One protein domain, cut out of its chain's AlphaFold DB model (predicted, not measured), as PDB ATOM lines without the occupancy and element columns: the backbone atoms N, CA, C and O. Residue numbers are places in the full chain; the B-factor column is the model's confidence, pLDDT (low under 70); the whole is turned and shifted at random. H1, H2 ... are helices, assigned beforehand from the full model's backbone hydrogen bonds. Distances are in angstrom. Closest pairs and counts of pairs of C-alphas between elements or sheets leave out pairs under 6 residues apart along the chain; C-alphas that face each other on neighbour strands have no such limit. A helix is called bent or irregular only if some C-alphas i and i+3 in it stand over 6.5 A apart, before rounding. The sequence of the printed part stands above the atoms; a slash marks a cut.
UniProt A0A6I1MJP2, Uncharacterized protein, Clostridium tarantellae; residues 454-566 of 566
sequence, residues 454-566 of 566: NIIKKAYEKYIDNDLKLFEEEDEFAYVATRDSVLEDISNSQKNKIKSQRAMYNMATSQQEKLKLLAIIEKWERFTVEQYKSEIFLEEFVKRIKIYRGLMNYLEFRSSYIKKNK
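Overview. This is residues 454 to 566 of the 566 residues of an uncharacterized protein of Clostridium tarantellae (UniProt A0A6I1MJP2). The model is a loose, open U of helices: the long bent helix H2 makes the base with its first arm H2a and, with its second arm H2b, one side, where H3 folds back beside it as a helical hairpin; H1 makes the other side, meeting H2a at a corner. H4 sits over H2a in the middle, and H5 crosses the far end of H1. The 113 printed residues hold five named helices, H1 to H5 in chain order, and no named strand, an all helix domain. It is loose, with a radius of gyration of the C-alphas of 16.7 A, and only just flat, spanning 46 by 39 by 21 A.

Along the chain. H1, residues 454 to 474, begins at C-alpha 454 (22.269, -8.829, 51.598) and is 30.2 A long. H2, residues 476 to 507, was assigned as one helix by its hydrogen bonds but is bent: C-alphas 492 and 495 are 7.3 A apart. Its arms are H2a, residues 476 to 492, 24.1 A long, and H2b, residues 495 to 507, 18.6 A long, with C-alpha 507 at (16.926, 24.107, 46.965). H3, residues 511 to 533, is 30.0 A long and irregular, with C-alphas 529 and 532 9.3 A apart and a kink of 72 degrees near residue 527. H4, residues 535 to 549, measures 20.0 A. H5, residues 554 to 564, measures 14.8 A and ends at C-alpha 564 (13.447, -18.996, 61.460).

Arrangement. The hub is H2, whose arms stand at a steep tilt of 43 degrees. H2b and H3 form the hairpin, touching at a shallow tilt of 12 degrees, opposite ways; their closest C-alphas, of Tyr 505 and Lys 514, are 5.6 A apart. H2a touches H4 at a steep tilt of 45 degrees, opposite ways, closest at the C-alphas of Val 486 and Phe 541, 6.2 A. H3 touches H4 with residues 523 to 532 alone, closest at the C-alphas of Gln 531 and Phe 537, 6.8 A. H1 and H2a touch only at the corner, and only just, with 3 pairs of C-alphas within 8 A; the closest are those of Glu 472 and Tyr 479, 5.6 A. H1 and H4 are close but not clearly touching, the C-alphas of Ile 464 and Val 542 being 7.7 A apart. H1 touches H5 with residues 456 to 460 alone, about perpendicular at 75 degrees, closest at the C-alphas of Ile 456 and Arg 558, 6.5 A. H1 and H3 are apart. Every O i to N i+4 pair is within hydrogen-bond range in H1, H2a, H2b and H5, against 14 of 19 in H3 and 9 of 11 in H4.

Size, cuts and confidence. The two C-alphas farthest apart, of Glu 474 and Thr 509, are 50.3 A apart. The printed part has no cut, and the four links between helices are tight. Mean pLDDT of the printed part is 81.5; residues 454, 562 and 565 to 566 are under 70.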
ATOM      1  N   ASN A 454      22.410  -8.542  53.029       69.94
ATOM      2  CA  ASN A 454      22.269  -8.829  51.598       69.94
ATOM      3  C   ASN A 454      21.628 -10.200  51.311       69.94
ATOM      4  O   ASN A 454      20.976 -10.364  50.284       69.94
ATOM      5  N   ILE A 455      21.796 -11.185  52.199       75.38
ATOM      6  CA  ILE A 455      21.161 -12.507  52.087       75.38
ATOM      7  C   ILE A 455      19.671 -12.394  52.428       75.38
ATOM      8  O   ILE A 455      18.841 -12.972  51.734       75.38
ATOM      9  N   ILE A 456      19.327 -11.597  53.447       73.31
ATOM     10  CA  ILE A 456      17.935 -11.349  53.849       73.31
ATOM     11  C   ILE A 456      17.181 -10.607  52.740       73.31
ATOM     12  O   ILE A 456      16.059 -10.986  52.418       73.31
ATOM     13  N   LYS A 457      17.810  -9.610  52.103       74.88
ATOM     14  CA  LYS A 457      17.239  -8.917  50.937       74.88
ATOM     15  C   LYS A 457      16.958  -9.859  49.775       74.88
ATOM     16  O   LYS A 457      15.823  -9.913  49.322       74.88
ATOM     17  N   LYS A 458      17.935 -10.680  49.376       79.94
ATOM     18  CA  LYS A 458      17.734 -11.678  48.311       79.94
ATOM     19  C   LYS A 458      16.644 -12.697  48.652       79.94
ATOM     20  O   LYS A 458      15.904 -13.135  47.778       79.94
ATOM     21  N   ALA A 459      16.542 -13.094  49.921       80.69
ATOM     22  CA  ALA A 459      15.490 -13.998  50.374       80.69
ATOM     23  C   ALA A 459      14.103 -13.335  50.362       80.69
ATOM     24  O   ALA A 459      13.122 -14.004  50.051       80.69
ATOM     25  N   TYR A 460      14.026 -12.041  50.679       79.81
ATOM     26  CA  TYR A 460      12.795 -11.258  50.605       79.81
ATOM     27  C   TYR A 460      12.339 -11.046  49.161       79.81
ATOM     28  O   TYR A 460      11.176 -11.284  48.859       79.81
ATOM     29  N   GLU A 461      13.254 -10.681  48.263       77.31
ATOM     30  CA  GLU A 461      12.983 -10.567  46.823       77.31
ATOM     31  C   GLU A 461      12.412 -11.880  46.279       77.31
ATOM     32  O   GLU A 461      11.342 -11.891  45.683       77.31
ATOM     33  N   LYS A 462      13.037 -13.018  46.612       84.06
ATOM     34  CA  LYS A 462      12.537 -14.340  46.211       84.06
ATOM     35  C   LYS A 462      11.173 -14.692  46.821       84.06
ATOM     36  O   LYS A 462      10.385 -15.389  46.189       84.06
ATOM     37  N   TYR A 463      10.902 -14.264  48.055       83.00
ATOM     38  CA  TYR A 463       9.599 -14.448  48.705       83.00
ATOM     39  C   TYR A 463       8.497 -13.687  47.965       83.00
ATOM     40  O   TYR A 463       7.452 -14.267  47.684       83.00
ATOM     41  N   ILE A 464       8.766 -12.431  47.609       81.25
ATOM     42  CA  ILE A 464       7.854 -11.604  46.824       81.25
ATOM     43  C   ILE A 464       7.654 -12.199  45.428       81.25
ATOM     44  O   ILE A 464       6.516 -12.433  45.043       81.25
ATOM     45  N   ASP A 465       8.726 -12.529  44.707       81.00
ATOM     46  CA  ASP A 465       8.639 -13.084  43.349       81.00
ATOM     47  C   ASP A 465       7.819 -14.378  43.287       81.00
ATOM     48  O   ASP A 465       7.081 -14.611  42.331       81.00
ATOM     49  N   ASN A 466       7.941 -15.233  44.306       82.50
ATOM     50  CA  ASN A 466       7.169 -16.466  44.379       82.50
ATOM     51  C   ASN A 466       5.678 -16.202  44.616       82.50
ATOM     52  O   ASN A 466       4.858 -16.852  43.975       82.50
ATOM     53  N   ASP A 467       5.319 -15.273  45.509       84.12
ATOM     54  CA  ASP A 467       3.907 -14.943  45.743       84.12
ATOM     55  C   ASP A 467       3.290 -14.198  44.554       84.12
ATOM     56  O   ASP A 467       2.128 -14.419  44.240       84.12
ATOM     57  N   LEU A 468       4.074 -13.379  43.845       80.75
ATOM     58  CA  LEU A 468       3.635 -12.717  42.617       80.75
ATOM     59  C   LEU A 468       3.277 -13.723  41.520       80.75
ATOM     60  O   LEU A 468       2.228 -13.583  40.901       80.75
ATOM     61  N   LYS A 469       4.110 -14.751  41.316       84.06
ATOM     62  CA  LYS A 469       3.805 -15.839  40.373       84.06
ATOM     63  C   LYS A 469       2.571 -16.626  40.795       84.06
ATOM     64  O   LYS A 469       1.722 -16.911  39.964       84.06
ATOM     65  N   LEU A 470       2.455 -16.925  42.089       83.75
ATOM     66  CA  LEU A 470       1.278 -17.600  42.631       83.75
ATOM     67  C   LEU A 470       0.012 -16.757  42.414       83.75
ATOM     68  O   LEU A 470      -1.021 -17.288  42.041       83.75
ATOM     69  N   PHE A 471       0.096 -15.437  42.602       84.56
ATOM     70  CA  PHE A 471      -1.026 -14.527  42.393       84.56
ATOM     71  C   PHE A 471      -1.451 -14.454  40.923       84.56
ATOM     72  O   PHE A 471      -2.645 -14.459  40.639       84.56
ATOM     73  N   GLU A 472      -0.487 -14.424  40.004       84.81
ATOM     74  CA  GLU A 472      -0.746 -14.469  38.563       84.81
ATOM     75  C   GLU A 472      -1.433 -15.782  38.143       84.81
ATOM     76  O   GLU A 472      -2.332 -15.751  37.309       84.81
ATOM     77  N   GLU A 473      -1.069 -16.913  38.759       86.62
ATOM     78  CA  GLU A 473      -1.660 -18.232  38.482       86.62
ATOM     79  C   GLU A 473      -3.030 -18.458  39.157       86.62
ATOM     80  O   GLU A 473      -3.904 -19.098  38.573       86.62
ATOM     81  N   GLU A 474      -3.235 -17.959  40.382       85.19
ATOM     82  CA  GLU A 474      -4.463 -18.166  41.170       85.19
ATOM     83  C   GLU A 474      -5.610 -17.230  40.765       85.19
ATOM     84  O   GLU A 474      -6.776 -17.625  40.815       85.19
ATOM     85  N   ASP A 475      -5.293 -15.979  40.420       84.19
ATOM     86  CA  ASP A 475      -6.274 -14.926  40.148       84.19
ATOM     87  C   ASP A 475      -5.715 -13.935  39.114       84.19
ATOM     88  O   ASP A 475      -5.432 -12.764  39.396       84.19
ATOM     89  N   GLU A 476      -5.546 -14.439  37.886       85.94
ATOM     90  CA  GLU A 476      -5.013 -13.693  36.739       85.94
ATOM     91  C   GLU A 476      -5.749 -12.358  36.535       85.94
ATOM     92  O   GLU A 476      -5.131 -11.324  36.271       85.94
ATOM     93  N   PHE A 477      -7.075 -12.350  36.718       83.81
ATOM     94  CA  PHE A 477      -7.891 -11.151  36.557       83.81
ATOM     95  C   PHE A 477      -7.543 -10.076  37.595       83.81
ATOM     96  O   PHE A 477      -7.287  -8.926  37.224       83.81
ATOM     97  N   ALA A 478      -7.495 -10.423  38.886       83.81
ATOM     98  CA  ALA A 478      -7.131  -9.461  39.925       83.81
ATOM     99  C   ALA A 478      -5.665  -9.019  39.818       83.81
ATOM    100  O   ALA A 478      -5.357  -7.852  40.091       83.81
ATOM    101  N   TYR A 479      -4.767  -9.911  39.389       86.19
ATOM    102  CA  TYR A 479      -3.365  -9.586  39.136       86.19
ATOM    103  C   TYR A 479      -3.222  -8.535  38.032       86.19
ATOM    104  O   TYR A 479      -2.627  -7.476  38.261       86.19
ATOM    105  N   VAL A 480      -3.833  -8.773  36.867       84.94
ATOM    106  CA  VAL A 480      -3.815  -7.847  35.724       84.94
ATOM    107  C   VAL A 480      -4.470  -6.513  36.088       84.94
ATOM    108  O   VAL A 480      -3.869  -5.462  35.866       84.94
ATOM    109  N   ALA A 481      -5.639  -6.533  36.734       84.75
ATOM    110  CA  ALA A 481      -6.333  -5.314  37.151       84.75
ATOM    111  C   ALA A 481      -5.504  -4.478  38.143       84.75
ATOM    112  O   ALA A 481      -5.416  -3.252  38.023       84.75
ATOM    113  N   THR A 482      -4.848  -5.130  39.108       85.75
ATOM    114  CA  THR A 482      -3.975  -4.442  40.070       85.75
ATOM    115  C   THR A 482      -2.734  -3.884  39.381       85.75
ATOM    116  O   THR A 482      -2.308  -2.770  39.688       85.75
ATOM    117  N   ARG A 483      -2.158  -4.631  38.432       87.44
ATOM    118  CA  ARG A 483      -0.938  -4.244  37.710       87.44
ATOM    119  C   ARG A 483      -1.192  -2.995  36.896       87.44
ATOM    120  O   ARG A 483      -0.435  -2.031  37.006       87.44
ATOM    121  N   ASP A 484      -2.274  -3.004  36.134       86.62
ATOM    122  CA  ASP A 484      -2.620  -1.910  35.240       86.62
ATOM    123  C   ASP A 484      -2.997  -0.659  36.049       86.62
ATOM    124  O   ASP A 484      -2.508   0.430  35.751       86.62
ATOM    125  N   SER A 485      -3.723  -0.820  37.165       88.31
ATOM    126  CA  SER A 485      -4.013   0.281  38.096       88.31
ATOM    127  C   SER A 485      -2.749   0.899  38.709       88.31
ATOM    128  O   SER A 485      -2.642   2.121  38.797       88.31
ATOM    129  N   VAL A 486      -1.769   0.086  39.126       87.75
ATOM    130  CA  VAL A 486      -0.502   0.590  39.688       87.75
ATOM    131  C   VAL A 486       0.329   1.299  38.620       87.75
ATOM    132  O   VAL A 486       0.901   2.356  38.889       87.75
ATOM    133  N   LEU A 487       0.388   0.754  37.402       87.19
ATOM    134  CA  LEU A 487       1.084   1.394  36.285       87.19
ATOM    135  C   LEU A 487       0.455   2.745  35.929       87.19
ATOM    136  O   LEU A 487       1.186   3.714  35.711       87.19
ATOM    137  N   GLU A 488      -0.873   2.827  35.915       88.00
ATOM    138  CA  GLU A 488      -1.603   4.067  35.665       88.00
ATOM    139  C   GLU A 488      -1.331   5.117  36.756       88.00
ATOM    140  O   GLU A 488      -0.974   6.254  36.441       88.00
ATOM    141  N   ASP A 489      -1.380   4.736  38.035       88.19
ATOM    142  CA  ASP A 489      -1.096   5.637  39.160       88.19
ATOM    143  C   ASP A 489       0.344   6.175  39.143       88.19
ATOM    144  O   ASP A 489       0.595   7.369  39.381       88.19
ATOM    145  N   ILE A 490       1.316   5.310  38.834       88.44
ATOM    146  CA  ILE A 490       2.717   5.721  38.710       88.44
ATOM    147  C   ILE A 490       2.873   6.656  37.508       88.44
ATOM    148  O   ILE A 490       3.467   7.726  37.655       88.44
ATOM    149  N   SER A 491       2.293   6.320  36.353       87.62
ATOM    150  CA  SER A 491       2.349   7.148  35.139       87.62
ATOM    151  C   SER A 491       1.750   8.544  35.366       87.62
ATOM    152  O   SER A 491       2.379   9.562  35.055       87.62
ATOM    153  N   ASN A 492       0.587   8.612  36.021       87.94
ATOM    154  CA  ASN A 492      -0.111   9.859  36.338       87.94
ATOM    155  C   ASN A 492       0.665  10.746  37.327       87.94
ATOM    156  O   ASN A 492       0.595  11.976  37.265       87.94
ATOM    157  N   SER A 493       1.441  10.147  38.236       88.75
ATOM    158  CA  SER A 493       2.182  10.880  39.270       88.75
ATOM    159  C   SER A 493       3.653  11.156  38.924       88.75
ATOM    160  O   SER A 493       4.240  12.094  39.478       88.75
ATOM    161  N   GLN A 494       4.244  10.421  37.976       87.50
ATOM    162  CA  GLN A 494       5.674  10.444  37.654       87.50
ATOM    163  C   GLN A 494       6.194  11.849  37.325       87.50
ATOM    164  O   GLN A 494       7.147  12.320  37.951       87.50
ATOM    165  N   LYS A 495       5.563  12.557  36.376       86.44
ATOM    166  CA  LYS A 495       6.005  13.906  35.964       86.44
ATOM    167  C   LYS A 495       6.016  14.884  37.139       86.44
ATOM    168  O   LYS A 495       6.955  15.668  37.293       86.44
ATOM    169  N   ASN A 496       5.000  14.810  37.999       86.94
ATOM    170  CA  ASN A 496       4.882  15.664  39.179       86.94
ATOM    171  C   ASN A 496       5.919  15.305  40.254       86.94
ATOM    172  O   ASN A 496       6.487  16.208  40.870       86.94
ATOM    173  N   LYS A 497       6.216  14.013  40.445       88.94
ATOM    174  CA  LYS A 497       7.257  13.532  41.369       88.94
ATOM    175  C   LYS A 497       8.658  13.938  40.912       88.94
ATOM    176  O   LYS A 497       9.413  14.478  41.711       88.94
ATOM    177  N   ILE A 498       8.992  13.786  39.631       87.50
ATOM    178  CA  ILE A 498      10.284  14.243  39.093       87.50
ATOM    179  C   ILE A 498      10.414  15.764  39.248       87.50
ATOM    180  O   ILE A 498      11.445  16.258  39.705       87.50
ATOM    181  N   LYS A 499       9.356  16.523  38.931       88.06
ATOM    182  CA  LYS A 499       9.346  17.985  39.080       88.06
ATOM    183  C   LYS A 499       9.558  18.420  40.535       88.06
ATOM    184  O   LYS A 499      10.353  19.328  40.775       88.06
ATOM    185  N   SER A 500       8.890  17.782  41.498       87.81
ATOM    186  CA  SER A 500       9.043  18.120  42.919       87.81
ATOM    187  C   SER A 500      10.434  17.766  43.450       87.81
ATOM    188  O   SER A 500      11.049  18.590  44.123       87.81
ATOM    189  N   GLN A 501      10.984  16.608  43.071       88.50
ATOM    190  CA  GLN A 501      12.337  16.205  43.466       88.50
ATOM    191  C   GLN A 501      13.418  17.096  42.834       88.50
ATOM    192  O   GLN A 501      14.381  17.462  43.504       88.50
ATOM    193  N   ARG A 502      13.235  17.549  41.584       87.00
ATOM    194  CA  ARG A 502      14.122  18.544  40.948       87.00
ATOM    195  C   ARG A 502      14.050  19.913  41.631       87.00
ATOM    196  O   ARG A 502      15.075  20.574  41.779       87.00
ATOM    197  N   ALA A 503      12.871  20.335  42.092       83.62
ATOM    198  CA  ALA A 503      12.739  21.554  42.890       83.62
ATOM    199  C   ALA A 503      13.495  21.432  44.228       83.62
ATOM    200  O   ALA A 503      14.258  22.330  44.578       83.62
ATOM    201  N   MET A 504      13.364  20.294  44.921       85.69
ATOM    202  CA  MET A 504      14.125  20.003  46.142       85.69
ATOM    203  C   MET A 504      15.636  19.956  45.882       85.69
ATOM    204  O   MET A 504      16.407  20.507  46.661       85.69
ATOM    205  N   TYR A 505      16.070  19.377  44.758       87.94
ATOM    206  CA  TYR A 505      17.477  19.343  44.350       87.94
ATOM    207  C   TYR A 505      18.063  20.750  44.153       87.94
ATOM    208  O   TYR A 505      19.179  21.030  44.598       87.94
ATOM    209  N   ASN A 506      17.296  21.655  43.540       80.06
ATOM    210  CA  ASN A 506      17.706  23.045  43.331       80.06
ATOM    211  C   ASN A 506      17.754  23.856  44.637       80.06
ATOM    212  O   ASN A 506      18.543  24.792  44.743       80.06
ATOM    213  N   MET A 507      16.940  23.488  45.632       81.56
ATOM    214  CA  MET A 507      16.926  24.107  46.965       81.56
ATOM    215  C   MET A 507      17.949  23.493  47.934       81.56
ATOM    216  O   MET A 507      18.273  24.105  48.953       81.56
ATOM    217  N   ALA A 508      18.469  22.296  47.641       82.88
ATOM    218  CA  ALA A 508      19.419  21.602  48.502       82.88
ATOM    219  C   ALA A 508      20.749  22.368  48.604       82.88
ATOM    220  O   ALA A 508      21.366  22.744  47.603       82.88
ATOM    221  N   THR A 509      21.220  22.567  49.837       71.69
ATOM    222  CA  THR A 509      22.445  23.334  50.131       71.69
ATOM    223  C   THR A 509      23.673  22.440  50.313       71.69
ATOM    224  O   THR A 509      24.800  22.923  50.191       71.69
ATOM    225  N   SER A 510      23.478  21.135  50.546       84.88
ATOM    226  CA  SER A 510      24.557  20.165  50.739       84.88
ATOM    227  C   SER A 510      24.731  19.215  49.546       84.88
ATOM    228  O   SER A 510      23.769  18.769  48.917       84.88
ATOM    229  N   GLN A 511      25.982  18.849  49.248       77.12
ATOM    230  CA  GLN A 511      26.299  17.929  48.148       77.12
ATOM    231  C   GLN A 511      25.792  16.500  48.409       77.12
ATOM    232  O   GLN A 511      25.426  15.794  47.474       77.12
ATOM    233  N   GLN A 512      25.731  16.069  49.674       81.12
ATOM    234  CA  GLN A 512      25.204  14.749  50.036       81.12
ATOM    235  C   GLN A 512      23.689  14.648  49.819       81.12
ATOM    236  O   GLN A 512      23.218  13.625  49.330       81.12
ATOM    237  N   GLU A 513      22.922  15.695  50.139       81.62
ATOM    238  CA  GLU A 513      21.485  15.735  49.833       81.62
ATOM    239  C   GLU A 513      21.245  15.773  48.328       81.62
ATOM    240  O   GLU A 513      20.393  15.041  47.833       81.62
ATOM    241  N   LYS A 514      22.052  16.541  47.585       78.25
ATOM    242  CA  LYS A 514      22.004  16.560  46.119       78.25
ATOM    243  C   LYS A 514      22.218  15.175  45.507       78.25
ATOM    244  O   LYS A 514      21.442  14.784  44.645       78.25
ATOM    245  N   LEU A 515      23.207  14.412  45.982       83.94
ATOM    246  CA  LEU A 515      23.455  13.042  45.510       83.94
ATOM    247  C   LEU A 515      22.298  12.085  45.836       83.94
ATOM    248  O   LEU A 515      21.923  11.274  44.993       83.94
ATOM    249  N   LYS A 516      21.693  12.194  47.026       86.81
ATOM    250  CA  LYS A 516      20.512  11.390  47.389       86.81
ATOM    251  C   LYS A 516      19.302  11.722  46.515       86.81
ATOM    252  O   LYS A 516      18.616  10.817  46.056       86.81
ATOM    253  N   LEU A 517      19.052  13.009  46.281       85.62
ATOM    254  CA  LEU A 517      17.945  13.475  45.446       85.62
ATOM    255  C   LEU A 517      18.147  13.085  43.977       85.62
ATOM    256  O   LEU A 517      17.184  12.684  43.335       85.62
ATOM    257  N   LEU A 518      19.385  13.118  43.469       85.81
ATOM    258  CA  LEU A 518      19.714  12.612  42.130       85.81
ATOM    259  C   LEU A 518      19.416  11.120  41.991       85.81
ATOM    260  O   LEU A 518      18.738  10.746  41.043       85.81
ATOM    261  N   ALA A 519      19.823  10.289  42.954       86.44
ATOM    262  CA  ALA A 519      19.524   8.856  42.918       86.44
ATOM    263  C   ALA A 519      18.007   8.575  42.887       86.44
ATOM    264  O   ALA A 519      17.550   7.668  42.194       86.44
ATOM    265  N   ILE A 520      17.210   9.381  43.598       86.19
ATOM    266  CA  ILE A 520      15.744   9.289  43.564       86.19
ATOM    267  C   ILE A 520      15.205   9.724  42.194       86.19
ATOM    268  O   ILE A 520      14.351   9.039  41.638       86.19
ATOM    269  N   ILE A 521      15.690  10.838  41.639       85.81
ATOM    270  CA  ILE A 521      15.279  11.320  40.310       85.81
ATOM    271  C   ILE A 521      15.588  10.267  39.240       85.81
ATOM    272  O   ILE A 521      14.695   9.927  38.469       85.81
ATOM    273  N   GLU A 522      16.794   9.694  39.245       86.81
ATOM    274  CA  GLU A 522      17.198   8.631  38.317       86.81
ATOM    275  C   GLU A 522      16.291   7.400  38.433       86.81
ATOM    276  O   GLU A 522      15.867   6.853  37.416       86.81
ATOM    277  N   LYS A 523      15.928   6.994  39.658       86.25
ATOM    278  CA  LYS A 523      14.985   5.887  39.895       86.25
ATOM    279  C   LYS A 523      13.616   6.163  39.251       86.25
ATOM    280  O   LYS A 523      13.054   5.279  38.608       86.25
ATOM    281  N   TRP A 524      13.104   7.393  39.355       84.75
ATOM    282  CA  TRP A 524      11.844   7.804  38.713       84.75
ATOM    283  C   TRP A 524      11.945   7.957  37.194       84.75
ATOM    284  O   TRP A 524      10.963   7.709  36.499       84.75
ATOM    285  N   GLU A 525      13.101   8.343  36.663       84.50
ATOM    286  CA  GLU A 525      13.325   8.443  35.218       84.50
ATOM    287  C   GLU A 525      13.406   7.055  34.568       84.50
ATOM    288  O   GLU A 525      12.775   6.836  33.531       84.50
ATOM    289  N   ARG A 526      14.064   6.084  35.220       84.94
ATOM    290  CA  ARG A 526      14.156   4.689  34.748       84.94
ATOM    291  C   ARG A 526      12.805   4.000  34.583       84.94
ATOM    292  O   ARG A 526      12.669   3.172  33.686       84.94
ATOM    293  N   PHE A 527      11.780   4.392  35.348       85.56
ATOM    294  CA  PHE A 527      10.418   3.867  35.180       85.56
ATOM    295  C   PHE A 527       9.894   4.014  33.741       85.56
ATOM    296  O   PHE A 527       9.212   3.116  33.256       85.56
ATOM    297  N   THR A 528      10.242   5.098  33.030       78.88
ATOM    298  CA  THR A 528       9.792   5.299  31.634       78.88
ATOM    299  C   THR A 528      10.231   4.182  30.687       78.88
ATOM    300  O   THR A 528       9.536   3.908  29.712       78.88
ATOM    301  N   VAL A 529      11.362   3.540  30.987       79.19
ATOM    302  CA  VAL A 529      11.956   2.470  30.179       79.19
ATOM    303  C   VAL A 529      11.623   1.097  30.763       79.19
ATOM    304  O   VAL A 529      11.302   0.170  30.028       79.19
ATOM    305  N   GLU A 530      11.693   0.960  32.086       80.06
ATOM    306  CA  GLU A 530      11.603  -0.330  32.774       80.06
ATOM    307  C   GLU A 530      10.159  -0.742  33.118       80.06
ATOM    308  O   GLU A 530       9.894  -1.933  33.269       80.06
ATOM    309  N   GLN A 531       9.219   0.209  33.216       83.38
ATOM    310  CA  GLN A 531       7.793  -0.008  33.514       83.38
ATOM    311  C   GLN A 531       7.557  -1.040  34.637       83.38
ATOM    312  O   GLN A 531       7.960  -0.812  35.779       83.38
ATOM    313  N   TYR A 532       6.943  -2.188  34.324       73.75
ATOM    314  CA  TYR A 532       6.614  -3.258  35.273       73.75
ATOM    315  C   TYR A 532       7.841  -4.001  35.834       73.75
ATOM    316  O   TYR A 532       7.715  -4.787  36.766       73.75
ATOM    317  N   LYS A 533       9.039  -3.762  35.289       74.31
ATOM    318  CA  LYS A 533      10.314  -4.274  35.825       74.31
ATOM    319  C   LYS A 533      11.047  -3.256  36.694       74.31
ATOM    320  O   LYS A 533      12.100  -3.570  37.236       74.31
ATOM    321  N   SER A 534      10.523  -2.035  36.798       78.31
ATOM    322  CA  SER A 534      11.158  -0.989  37.591       78.31
ATOM    323  C   SER A 534      11.018  -1.259  39.089       78.31
ATOM    324  O   SER A 534      10.006  -1.774  39.569       78.31
ATOM    325  N   GLU A 535      12.012  -0.812  39.850       79.69
ATOM    326  CA  GLU A 535      12.000  -0.896  41.314       79.69
ATOM    327  C   GLU A 535      10.797  -0.146  41.927       79.69
ATOM    328  O   GLU A 535      10.230  -0.590  42.919       79.69
ATOM    329  N   ILE A 536      10.355   0.957  41.307       83.44
ATOM    330  CA  ILE A 536       9.184   1.738  41.755       83.44
ATOM    331  C   ILE A 536       7.892   0.945  41.587       83.44
ATOM    332  O   ILE A 536       7.052   0.946  42.486       83.44
ATOM    333  N   PHE A 537       7.727   0.287  40.436       83.31
ATOM    334  CA  PHE A 537       6.558  -0.545  40.198       83.31
ATOM    335  C   PHE A 537       6.494  -1.672  41.223       83.31
ATOM    336  O   PHE A 537       5.459  -1.835  41.858       83.31
ATOM    337  N   LEU A 538       7.597  -2.390  41.445       78.88
ATOM    338  CA  LEU A 538       7.636  -3.489  42.412       78.88
ATOM    339  C   LEU A 538       7.308  -3.015  43.836       78.88
ATOM    340  O   LEU A 538       6.529  -3.662  44.531       78.88
ATOM    341  N   GLU A 539       7.834  -1.864  44.264       82.31
ATOM    342  CA  GLU A 539       7.540  -1.294  45.586       82.31
ATOM    343  C   GLU A 539       6.053  -0.944  45.774       82.31
ATOM    344  O   GLU A 539       5.453  -1.326  46.784       82.31
ATOM    345  N   GLU A 540       5.439  -0.236  44.820       82.75
ATOM    346  CA  GLU A 540       4.025   0.158  44.925       82.75
ATOM    347  C   GLU A 540       3.072  -1.015  44.661       82.75
ATOM    348  O   GLU A 540       2.035  -1.123  45.322       82.75
ATOM    349  N   PHE A 541       3.438  -1.937  43.769       82.62
ATOM    350  CA  PHE A 541       2.662  -3.143  43.502       82.62
ATOM    351  C   PHE A 541       2.583  -4.016  44.755       82.62
ATOM    352  O   PHE A 541       1.480  -4.289  45.229       82.62
ATOM    353  N   VAL A 542       3.729  -4.337  45.375       78.94
ATOM    354  CA  VAL A 542       3.806  -5.108  46.633       78.94
ATOM    355  C   VAL A 542       3.010  -4.442  47.749       78.94
ATOM    356  O   VAL A 542       2.300  -5.111  48.497       78.94
ATOM    357  N   LYS A 543       3.076  -3.112  47.864       82.56
ATOM    358  CA  LYS A 543       2.319  -2.361  48.871       82.56
ATOM    359  C   LYS A 543       0.805  -2.480  48.682       82.56
ATOM    360  O   LYS A 543       0.083  -2.527  49.678       82.56
ATOM    361  N   ARG A 544       0.325  -2.540  47.437       82.06
ATOM    362  CA  ARG A 544      -1.105  -2.649  47.121       82.06
ATOM    363  C   ARG A 544      -1.623  -4.068  47.332       82.06
ATOM    364  O   ARG A 544      -2.644  -4.245  47.994       82.06
ATOM    365  N   ILE A 545      -0.872  -5.076  46.889       82.56
ATOM    366  CA  ILE A 545      -1.239  -6.483  47.105       82.56
ATOM    367  C   ILE A 545      -1.010  -6.941  48.549       82.56
ATOM    368  O   ILE A 545      -1.636  -7.905  48.974       82.56
ATOM    369  N   LYS A 546      -0.188  -6.236  49.346       77.56
ATOM    370  CA  LYS A 546       0.021  -6.539  50.774       77.56
ATOM    371  C   LYS A 546      -1.297  -6.645  51.537       77.56
ATOM    372  O   LYS A 546      -1.449  -7.544  52.356       77.56
ATOM    373  N   ILE A 547      -2.223  -5.721  51.289       71.31
ATOM    374  CA  ILE A 547      -3.515  -5.685  51.987       71.31
ATOM    375  C   ILE A 547      -4.382  -6.876  51.564       71.31
ATOM    376  O   ILE A 547      -5.061  -7.460  52.400       71.31
ATOM    377  N   TYR A 548      -4.319  -7.251  50.286       74.69
ATOM    378  CA  TYR A 548      -5.126  -8.323  49.707       74.69
ATOM    379  C   TYR A 548      -4.601  -9.725  50.063       74.69
ATOM    380  O   TYR A 548      -5.381 -10.601  50.415       74.69
ATOM    381  N   ARG A 549      -3.276  -9.925  50.023       78.06
ATOM    382  CA  ARG A 549      -2.616 -11.236  50.180       78.06
ATOM    383  C   ARG A 549      -1.922 -11.438  51.529       78.06
ATOM    384  O   ARG A 549      -1.383 -12.506  51.797       78.06
ATOM    385  N   GLY A 550      -1.906 -10.424  52.396       76.56
ATOM    386  CA  GLY A 550      -1.286 -10.522  53.721       76.56
ATOM    387  C   GLY A 550       0.243 -10.635  53.691       76.56
ATOM    388  O   GLY A 550       0.834 -11.239  54.586       76.56
ATOM    389  N   LEU A 551       0.894 -10.067  52.669       79.81
ATOM    390  CA  LEU A 551       2.351 -10.133  52.525       79.81
ATOM    391  C   LEU A 551       3.080  -9.454  53.687       79.81
ATOM    392  O   LEU A 551       2.705  -8.375  54.148       79.81
ATOM    393  N   MET A 552       4.190 -10.048  54.118       77.81
ATOM    394  CA  MET A 552       5.072  -9.407  55.091       77.81
ATOM    395  C   MET A 552       5.835  -8.261  54.425       77.81
ATOM    396  O   MET A 552       6.397  -8.430  53.347       77.81
ATOM    397  N   ASN A 553       5.917  -7.101  55.078       74.44
ATOM    398  CA  ASN A 553       6.857  -6.056  54.677       74.44
ATOM    399  C   ASN A 553       8.307  -6.485  54.973       74.44
ATOM    400  O   ASN A 553       8.536  -7.409  55.753       74.44
ATOM    401  N   TYR A 554       9.304  -5.790  54.418       71.12
ATOM    402  CA  TYR A 554      10.712  -6.164  54.612       71.12
ATOM    403  C   TYR A 554      11.125  -6.296  56.091       71.12
ATOM    404  O   TYR A 554      11.875  -7.203  56.434       71.12
ATOM    405  N   LEU A 555      10.629  -5.441  56.995       71.44
ATOM    406  CA  LEU A 555      10.945  -5.504  58.430       71.44
ATOM    407  C   LEU A 555      10.253  -6.685  59.130       71.44
ATOM    408  O   LEU A 555      10.865  -7.342  59.977       71.44
ATOM    409  N   GLU A 556       9.001  -6.967  58.767       77.81
ATOM    410  CA  GLU A 556       8.222  -8.125  59.228       77.81
ATOM    411  C   GLU A 556       8.884  -9.429  58.752       77.81
ATOM    412  O   GLU A 556       9.183 -10.311  59.564       77.81
ATOM    413  N   PHE A 557       9.229  -9.504  57.461       79.19
ATOM    414  CA  PHE A 557       9.934 -10.630  56.859       79.19
ATOM    415  C   PHE A 557      11.320 -10.802  57.466       79.19
ATOM    416  O   PHE A 557      11.663 -11.902  57.869       79.19
ATOM    417  N   ARG A 558      12.105  -9.730  57.616       74.81
ATOM    418  CA  ARG A 558      13.424  -9.760  58.266       74.81
ATOM    419  C   ARG A 558      13.328 -10.323  59.676       74.81
ATOM    420  O   ARG A 558      14.125 -11.179  60.050       74.81
ATOM    421  N   SER A 559      12.337  -9.886  60.447       73.38
ATOM    422  CA  SER A 559      12.112 -10.378  61.809       73.38
ATOM    423  C   SER A 559      11.741 -11.865  61.826       73.38
ATOM    424  O   SER A 559      12.264 -12.613  62.650       73.38
ATOM    425  N   SER A 560      10.887 -12.306  60.900       76.44
ATOM    426  CA  SER A 560      10.503 -13.715  60.733       76.44
ATOM    427  C   SER A 560      11.666 -14.588  60.237       76.44
ATOM    428  O   SER A 560      11.957 -15.636  60.806       76.44
ATOM    429  N   TYR A 561      12.408 -14.120  59.236       75.38
ATOM    430  CA  TYR A 561      13.546 -14.793  58.617       75.38
ATOM    431  C   TYR A 561      14.698 -14.973  59.607       75.38
ATOM    432  O   TYR A 561      15.269 -16.058  59.689       75.38
ATOM    433  N   ILE A 562      14.997 -13.946  60.409       69.00
ATOM    434  CA  ILE A 562      15.984 -14.039  61.491       69.00
ATOM    435  C   ILE A 562      15.502 -15.002  62.581       69.00
ATOM    436  O   ILE A 562      16.314 -15.750  63.109       69.00
ATOM    437  N   LYS A 563      14.206 -15.030  62.922       73.19
ATOM    438  CA  LYS A 563      13.659 -16.001  63.891       73.19
ATOM    439  C   LYS A 563      13.727 -17.445  63.387       73.19
ATOM    440  O   LYS A 563      13.977 -18.335  64.184       73.19
ATOM    441  N   LYS A 564      13.501 -17.667  62.090       71.56
ATOM    442  CA  LYS A 564      13.447 -18.996  61.460       71.56
ATOM    443  C   LYS A 564      14.827 -19.578  61.129       71.56
ATOM    444  O   LYS A 564      14.958 -20.790  61.035       71.56
ATOM    445  N   ASN A 565      15.832 -18.720  60.932       59.84
ATOM    446  CA  ASN A 565      17.208 -19.104  60.585       59.84
ATOM    447  C   ASN A 565      18.218 -18.791  61.711       59.84
ATOM    448  O   ASN A 565      19.427 -18.750  61.476       59.84
ATOM    449  N   LYS A 566      17.718 -18.538  62.926       53.66
ATOM    450  CA  LYS A 566      18.479 -18.624  64.178       53.66
ATOM    451  C   LYS A 566      18.456 -20.061  64.661       53.66
ATOM    452  O   LYS A 566      19.513 -20.472  65.192       53.66
TER     453      LYS A 566